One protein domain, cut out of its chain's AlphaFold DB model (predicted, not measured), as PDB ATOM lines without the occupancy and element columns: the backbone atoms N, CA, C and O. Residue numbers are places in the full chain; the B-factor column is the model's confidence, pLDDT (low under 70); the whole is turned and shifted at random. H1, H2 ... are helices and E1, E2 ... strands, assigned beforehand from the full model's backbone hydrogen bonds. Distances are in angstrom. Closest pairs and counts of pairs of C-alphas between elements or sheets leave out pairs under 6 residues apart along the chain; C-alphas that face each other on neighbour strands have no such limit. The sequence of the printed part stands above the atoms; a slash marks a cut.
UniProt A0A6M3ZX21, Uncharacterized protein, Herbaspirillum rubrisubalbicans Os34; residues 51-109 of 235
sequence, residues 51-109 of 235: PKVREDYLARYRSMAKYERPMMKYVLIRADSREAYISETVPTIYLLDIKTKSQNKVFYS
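What this domain is: This is residues 51 to 109 of the 235 residues of an uncharacterized protein of Herbaspirillum rubrisubalbicans Os34 (UniProt A0A6M3ZX21). There is little regular structure here: a small three-stranded sheet, one short helix, H1, grazing it, and much loop. A long loop, residues 78 to 93, joins E1 to E2. The printed part has 59 residues, 21 in named elements, in the order H1, E1, E2, E3; the class is mixed, and the antiparallel sheet has the order E1, E2, E3. It is compact, radius of gyration of the C-alphas 11.0 A, spanning 30 by 23 by 21 A.

Where its parts are: H1, residues 55 to 64, begins at C-alpha 55 (17.129, 24.620, -26.680) and is 14.2 A long. E1 is residues 74 to 77, 9.6 A; E2 is 94 to 97, 10.1 A; E3 is 106 to 108, 6.9 A, ending at C-alpha 108 (22.270, 6.265, -23.562).

How they stand to each other: The strands form a meander, each the antiparallel neighbour of the one before. In hairpin E1 and E2, N 77 and O 94 are 2.9 A apart; in hairpin E2 and E3, N 107 and O 95 are 2.8 A apart, both within hydrogen-bond range. H1 only grazes the sheet with residues 57 to 62; its closest C-alphas to E1 are Tyr 61 and Val 75, 7.8 A. In H1 every O i to N i+4 pair is within hydrogen-bond range.

The domain as a whole: The C-alphas farthest apart, Arg 69 and Pro 91, are 30.4 A apart. The printed part has no cut. The link E1 to E2 is long; residues 85 to 91 have pLDDT under 70.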
ATOM      1  N   PRO A  51      21.287  13.854 -19.907       88.12
ATOM      2  CA  PRO A  51      21.593  15.268 -20.067       88.12
ATOM      3  C   PRO A  51      20.442  16.001 -20.758       88.12
ATOM      4  O   PRO A  51      20.008  15.642 -21.854       88.12
ATOM      5  N   LYS A  52      19.948  17.058 -20.110       91.38
ATOM      6  CA  LYS A  52      18.902  17.918 -20.657       91.38
ATOM      7  C   LYS A  52      19.479  18.795 -21.770       91.38
ATOM      8  O   LYS A  52      20.259  19.707 -21.500       91.38
ATOM      9  N   VAL A  53      19.063  18.553 -23.012       92.38
ATOM     10  CA  VAL A  53      19.613  19.255 -24.182       92.38
ATOM     11  C   VAL A  53      19.187  20.717 -24.198       92.38
ATOM     12  O   VAL A  53      17.998  21.029 -24.124       92.38
ATOM     13  N   ARG A  54      20.145  21.635 -24.335       93.69
ATOM     14  CA  ARG A  54      19.874  23.074 -24.456       93.69
ATOM     15  C   ARG A  54      19.020  23.382 -25.697       93.69
ATOM     16  O   ARG A  54      19.282  22.853 -26.777       93.69
ATOM     17  N   GLU A  55      18.033  24.274 -25.566       93.25
ATOM     18  CA  GLU A  55      17.129  24.620 -26.680       93.25
ATOM     19  C   GLU A  55      17.847  25.256 -27.880       93.25
ATOM     20  O   GLU A  55      17.408  25.070 -29.009       93.25
ATOM     21  N   ASP A  56      18.959  25.971 -27.679       93.69
ATOM     22  CA  ASP A  56      19.713  26.602 -28.772       93.69
ATOM     23  C   ASP A  56      20.389  25.564 -29.685       93.69
ATOM     24  O   ASP A  56      20.266  25.636 -30.911       93.69
ATOM     25  N   TYR A  57      21.009  24.536 -29.100       93.69
ATOM     26  CA  TYR A  57      21.531  23.384 -29.845       93.69
ATOM     27  C   TYR A  57      20.401  22.571 -30.486       93.69
ATOM     28  O   TYR A  57      20.450  22.255 -31.675       93.69
ATOM     29  N   LEU A  58      19.332  22.299 -29.736       93.31
ATOM     30  CA  LEU A  58      18.181  21.540 -30.223       93.31
ATOM     31  C   LEU A  58      17.462  22.244 -31.394       93.31
ATOM     32  O   LEU A  58      17.031  21.590 -32.347       93.31
ATOM     33  N   ALA A  59      17.383  23.578 -31.379       92.75
ATOM     34  CA  ALA A  59      16.906  24.389 -32.495       92.75
ATOM     35  C   ALA A  59      17.875  24.370 -33.690       92.75
ATOM     36  O   ALA A  59      17.418  24.231 -34.829       92.75
ATOM     37  N   ARG A  60      19.196  24.443 -33.456       92.81
ATOM     38  CA  ARG A  60      20.227  24.324 -34.505       92.81
ATOM     39  C   ARG A  60      20.115  22.993 -35.255       92.81
ATOM     40  O   ARG A  60      19.984  23.018 -36.479       92.81
ATOM     41  N   TYR A  61      20.069  21.858 -34.554       92.19
ATOM     42  CA  TYR A  61      19.939  20.537 -35.190       92.19
ATOM     43  C   TYR A  61      18.641  20.396 -35.992       92.19
ATOM     44  O   TYR A  61      18.662  19.952 -37.139       92.19
ATOM     45  N   ARG A  62      17.509  20.851 -35.434       91.81
ATOM     46  CA  ARG A  62      16.222  20.910 -36.154       91.81
ATOM     47  C   ARG A  62      16.253  21.833 -37.373       91.81
ATOM     48  O   ARG A  62      15.418  21.667 -38.258       91.81
ATOM     49  N   SER A  63      17.152  22.817 -37.419       91.00
ATOM     50  CA  SER A  63      17.335  23.679 -38.588       91.00
ATOM     51  C   SER A  63      18.153  22.975 -39.671       91.00
ATOM     52  O   SER A  63      17.685  22.884 -40.801       91.00
ATOM     53  N   MET A  64      19.307  22.394 -39.311       87.56
ATOM     54  CA  MET A  64      20.154  21.597 -40.216       87.56
ATOM     55  C   MET A  64      19.351  20.463 -40.876       87.56
ATOM     56  O   MET A  64      19.319  20.340 -42.099       87.56
ATOM     57  N   ALA A  65      18.571  19.726 -40.079       87.31
ATOM     58  CA  ALA A  65      17.755  18.603 -40.537       87.31
ATOM     59  C   ALA A  65      16.660  18.943 -41.571       87.31
ATOM     60  O   ALA A  65      16.049  18.020 -42.097       87.31
ATOM     61  N   LYS A  66      16.374  20.223 -41.864       82.50
ATOM     62  CA  LYS A  66      15.413  20.623 -42.917       82.50
ATOM     63  C   LYS A  66      15.976  20.486 -44.332       82.50
ATOM     64  O   LYS A  66      15.198  20.359 -45.275       82.50
ATOM     65  N   TYR A  67      17.295  20.586 -44.471       80.56
ATOM     66  CA  TYR A  67      17.994  20.589 -45.758       80.56
ATOM     67  C   TYR A  67      18.450  19.175 -46.155       80.56
ATOM     68  O   TYR A  67      18.534  18.855 -47.337       80.56
ATOM     69  N   GLU A  68      18.634  18.325 -45.148       77.62
ATOM     70  CA  GLU A  68      18.951  16.900 -45.231       77.62
ATOM     71  C   GLU A  68      17.848  16.058 -45.891       77.62
ATOM     72  O   GLU A  68      16.655  16.204 -45.596       77.62
ATOM     73  N   ARG A  69      18.251  15.128 -46.766       74.75
ATOM     74  CA  ARG A  69      17.354  14.189 -47.453       74.75
ATOM     75  C   ARG A  69      17.958  12.773 -47.454       74.75
ATOM     76  O   ARG A  69      18.914  12.554 -48.186       74.75
ATOM     77  N   PRO A  70      17.367  11.801 -46.729       72.56
ATOM     78  CA  PRO A  70      16.169  11.922 -45.895       72.56
ATOM     79  C   PRO A  70      16.393  12.703 -44.587       72.56
ATOM     80  O   PRO A  70      17.483  12.766 -44.033       72.56
ATOM     81  N   MET A  71      15.313  13.297 -44.081       74.50
ATOM     82  CA  MET A  71      15.320  14.292 -43.001       74.50
ATOM     83  C   MET A  71      15.796  13.723 -41.643       74.50
ATOM     84  O   MET A  71      14.985  13.115 -40.933       74.50
ATOM     85  N   MET A  72      17.043  13.996 -41.225       87.88
ATOM     86  CA  MET A  72      17.677  13.475 -39.989       87.88
ATOM     87  C   MET A  72      16.736  13.393 -38.777       87.88
ATOM     88  O   MET A  72      16.144  14.399 -38.375       87.88
ATOM     89  N   LYS A  73      16.598  12.217 -38.156       92.69
ATOM     90  CA  LYS A  73      15.852  12.061 -36.889       92.69
ATOM     91  C   LYS A  73      16.746  12.061 -35.651       92.69
ATOM     92  O   LYS A  73      16.322  12.562 -34.613       92.69
ATOM     93  N   TYR A  74      17.943  11.502 -35.774       93.38
ATOM     94  CA  TYR A  74      18.854  11.277 -34.663       93.38
ATOM     95  C   TYR A  74      20.172  12.016 -34.880       93.38
ATOM     96  O   TYR A  74      20.634  12.091 -36.014       93.38
ATOM     97  N   VAL A  75      20.758  12.533 -33.801       92.19
ATOM     98  CA  VAL A  75      22.078  13.189 -33.779       92.19
ATOM     99  C   VAL A  75      22.875  12.638 -32.595       92.19
ATOM    100  O   VAL A  75      22.290  12.350 -31.548       92.19
ATOM    101  N   LEU A  76      24.193  12.491 -32.753       90.31
ATOM    102  CA  LEU A  76      25.104  12.136 -31.663       90.31
ATOM    103  C   LEU A  76      25.540  13.400 -30.920       90.31
ATOM    104  O   LEU A  76      26.078  14.331 -31.520       90.31
ATOM    105  N   ILE A  77      25.310  13.430 -29.612       89.88
ATOM    106  CA  ILE A  77      25.643  14.567 -28.752       89.88
ATOM    107  C   ILE A  77      26.431  14.133 -27.518       89.88
ATOM    108  O   ILE A  77      26.387  12.978 -27.092       89.88
ATOM    109  N   ARG A  78      27.114  15.095 -26.908       88.38
ATOM    110  CA  ARG A  78      27.774  14.963 -25.605       88.38
ATOM    111  C   ARG A  78      26.872  15.538 -24.506       88.38
ATOM    112  O   ARG A  78      25.868  16.197 -24.785       88.38
ATOM    113  N   ALA A  79      27.254  15.350 -23.243       88.62
ATOM    114  CA  ALA A  79      26.499  15.874 -22.098       88.62
ATOM    115  C   ALA A  79      26.328  17.414 -22.101       88.62
ATOM    116  O   ALA A  79      25.349  17.924 -21.561       88.62
ATOM    117  N   ASP A  80      27.225  18.163 -22.755       88.62
ATOM    118  CA  ASP A  80      27.158  19.629 -22.899       88.62
ATOM    119  C   ASP A  80      26.204  20.115 -24.013       88.62
ATOM    120  O   ASP A  80      26.165  21.308 -24.324       88.62
ATOM    121  N   SER A  81      25.403  19.208 -24.588       90.38
ATOM    122  CA  SER A  81      24.534  19.412 -25.761       90.38
ATOM    123  C   SER A  81      25.254  19.684 -27.084       90.38
ATOM    124  O   SER A  81      24.567  19.917 -28.078       90.38
ATOM    125  N   ARG A  82      26.595  19.665 -27.132       88.88
ATOM    126  CA  ARG A  82      27.332  19.792 -28.395       88.88
ATOM    127  C   ARG A  82      27.294  18.490 -29.177       88.88
ATOM    128  O   ARG A  82      27.089  17.413 -28.621       88.88
ATOM    129  N   GLU A  83      27.528  18.614 -30.476       85.94
ATOM    130  CA  GLU A  83      27.628  17.485 -31.393       85.94
ATOM    131  C   GLU A  83      28.899  16.702 -31.067       85.94
ATOM    132  O   GLU A  83      29.934  17.297 -30.749       85.94
ATOM    133  N   ALA A  84      28.815  15.376 -31.080       81.19
ATOM    134  CA  ALA A  84      29.942  14.521 -30.743       81.19
ATOM    135  C   ALA A  84      30.890  14.385 -31.947       81.19
ATOM    136  O   ALA A  84      30.922  13.359 -32.620       81.19
ATOM    137  N   TYR A  85      31.627  15.461 -32.236       63.72
ATOM    138  CA  TYR A  85      32.630  15.470 -33.294       63.72
ATOM    139  C   TYR A  85      33.868  14.636 -32.944       63.72
ATOM    140  O   TYR A  85      34.244  14.455 -31.785       63.72
ATOM    141  N   ILE A  86      34.503  14.180 -34.017       53.66
ATOM    142  CA  ILE A  86      35.754  13.428 -34.081       53.66
ATOM    143  C   ILE A  86      36.900  14.220 -33.419       53.66
ATOM    144  O   ILE A  86      36.922  15.447 -33.512       53.66
ATOM    145  N   SER A  87      37.884  13.513 -32.844       49.50
ATOM    146  CA  SER A  87      39.171  13.975 -32.263       49.50
ATOM    147  C   SER A  87      39.227  14.371 -30.780       49.50
ATOM    148  O   SER A  87      40.322  14.383 -30.222       49.50
ATOM    149  N   GLU A  88      38.107  14.617 -30.096       53.00
ATOM    150  CA  GLU A  88      38.122  14.752 -28.628       53.00
ATOM    151  C   GLU A  88      37.935  13.381 -27.947       53.00
ATOM    152  O   GLU A  88      37.162  12.545 -28.416       53.00
ATOM    153  N   THR A  89      38.584  13.152 -26.800       56.00
ATOM    154  CA  THR A  89      38.344  11.985 -25.929       56.00
ATOM    155  C   THR A  89      37.002  12.127 -25.200       56.00
ATOM    156  O   THR A  89      36.930  12.421 -24.007       56.00
ATOM    157  N   VAL A  90      35.904  11.963 -25.945       62.34
ATOM    158  CA  VAL A  90      34.537  12.141 -25.440       62.34
ATOM    159  C   VAL A  90      34.207  11.051 -24.403       62.34
ATOM    160  O   VAL A  90      34.200   9.871 -24.750       62.34
ATOM    161  N   PRO A  91      33.888  11.402 -23.140       68.50
ATOM    162  CA  PRO A  91      33.724  10.412 -22.069       68.50
ATOM    163  C   PRO A  91      32.411   9.618 -22.146       68.50
ATOM    164  O   PRO A  91      32.298   8.559 -21.530       68.50
ATOM    165  N   THR A  92      31.397  10.140 -22.843       82.81
ATOM    166  CA  THR A  92      30.085   9.501 -23.044       82.81
ATOM    167  C   THR A  92      29.395  10.130 -24.254       82.81
ATOM    168  O   THR A  92      29.304  11.361 -24.325       82.81
ATOM    169  N   ILE A  93      28.877   9.316 -25.180       86.62
ATOM    170  CA  ILE A  93      28.044   9.792 -26.300       86.62
ATOM    171  C   ILE A  93      26.584   9.383 -26.078       86.62
ATOM    172  O   ILE A  93      26.273   8.278 -25.635       86.62
ATOM    173  N   TYR A  94      25.671  10.291 -26.418       89.56
ATOM    174  CA  TYR A  94      24.232  10.084 -26.332       89.56
ATOM    175  C   TYR A  94      23.558  10.302 -27.687       89.56
ATOM    176  O   TYR A  94      23.971  11.146 -28.482       89.56
ATOM    177  N   LEU A  95      22.468   9.577 -27.926       92.94
ATOM    178  CA  LEU A  95      21.651   9.702 -29.129       92.94
ATOM    179  C   LEU A  95      20.436  10.601 -28.849       92.94
ATOM    180  O   LEU A  95      19.633  10.291 -27.972       92.94
ATOM    181  N   LEU A  96      20.271  11.695 -29.589       93.94
ATOM    182  CA  LEU A  96      19.172  12.658 -29.429       93.94
ATOM    183  C   LEU A  96      18.125  12.506 -30.543       93.94
ATOM    184  O   LEU A  96      18.467  12.637 -31.713       93.94
ATOM    185  N   ASP A  97      16.846  12.315 -30.197       94.06
ATOM    186  CA  ASP A  97      15.722  12.425 -31.145       94.06
ATOM    187  C   ASP A  97      15.304  13.894 -31.335       94.06
ATOM    188  O   ASP A  97      14.557  14.469 -30.533       94.06
ATOM    189  N   ILE A  98      15.760  14.494 -32.437       93.44
ATOM    190  CA  ILE A  98      15.492  15.899 -32.772       93.44
ATOM    191  C   ILE A  98      14.092  16.134 -33.367       93.44
ATOM    192  O   ILE A  98      13.672  17.289 -33.486       93.44
ATOM    193  N   LYS A  99      13.342  15.076 -33.721       90.12
ATOM    194  CA  LYS A  99      11.957  15.193 -34.223       90.12
ATOM    195  C   LYS A  99      10.970  15.482 -33.097       90.12
ATOM    196  O   LYS A  99       9.949  16.130 -33.335       90.12
ATOM    197  N   THR A 100      11.246  15.026 -31.874       86.31
ATOM    198  CA  THR A 100      10.403  15.375 -30.721       86.31
ATOM    199  C   THR A 100      10.589  16.845 -30.336       86.31
ATOM    200  O   THR A 100      11.645  17.436 -30.564       86.31
ATOM    201  N   LYS A 101       9.589  17.442 -29.674       81.00
ATOM    202  CA  LYS A 101       9.728  18.780 -29.070       81.00
ATOM    203  C   LYS A 101      10.553  18.798 -27.771       81.00
ATOM    204  O   LYS A 101      10.881  19.879 -27.307       81.00
ATOM    205  N   SER A 102      10.886  17.649 -27.177       85.25
ATOM    206  CA  SER A 102      11.435  17.564 -25.816       85.25
ATOM    207  C   SER A 102      12.965  17.603 -25.763       85.25
ATOM    208  O   SER A 102      13.633  16.858 -26.473       85.25
ATOM    209  N   GLN A 103      13.496  18.387 -24.821       86.38
ATOM    210  CA  GLN A 103      14.913  18.436 -24.435       86.38
ATOM    211  C   GLN A 103      15.445  17.128 -23.820       86.38
ATOM    212  O   GLN A 103      16.654  16.941 -23.731       86.38
ATOM    213  N   ASN A 104      14.553  16.233 -23.382       85.50
ATOM    214  CA  ASN A 104      14.890  15.039 -22.601       85.50
ATOM    215  C   ASN A 104      14.739  13.744 -23.425       85.50
ATOM    216  O   ASN A 104      14.715  12.649 -22.868       85.50
ATOM    217  N   LYS A 105      14.597  13.835 -24.756       90.69
ATOM    218  CA  LYS A 105      14.538  12.665 -25.657       90.69
ATOM    219  C   LYS A 105      15.929  12.272 -26.144       90.69
ATOM    220  O   LYS A 105      16.213  12.190 -27.336       90.69
ATOM    221  N   VAL A 106      16.762  12.039 -25.139       91.38
ATOM    222  CA  VAL A 106      18.136  11.560 -25.212       91.38
ATOM    223  C   VAL A 106      18.149  10.091 -24.806       91.38
ATOM    224  O   VAL A 106      17.390   9.684 -23.925       91.38
ATOM    225  N   PHE A 107      19.013   9.298 -25.427       92.00
ATOM    226  CA  PHE A 107      19.208   7.890 -25.110       92.00
ATOM    227  C   PHE A 107      20.682   7.605 -24.872       92.00
ATOM    228  O   PHE A 107      21.548   8.088 -25.601       92.00
ATOM    229  N   TYR A 108      20.947   6.787 -23.861       89.12
ATOM    230  CA  TYR A 108      22.270   6.265 -23.562       89.12
ATOM    231  C   TYR A 108      22.406   4.826 -24.080       89.12
ATOM    232  O   TYR A 108      21.424   4.076 -24.095       89.12
ATOM    233  N   SER A 109      23.616   4.431 -24.482       86.25
ATOM    234  CA  SER A 109      23.939   3.042 -24.812       86.25
ATOM    235  C   SER A 109      25.349   2.676 -24.337       86.25
ATOM    236  O   SER A 109      26.321   3.177 -24.903       86.25
TER     237      SER A 109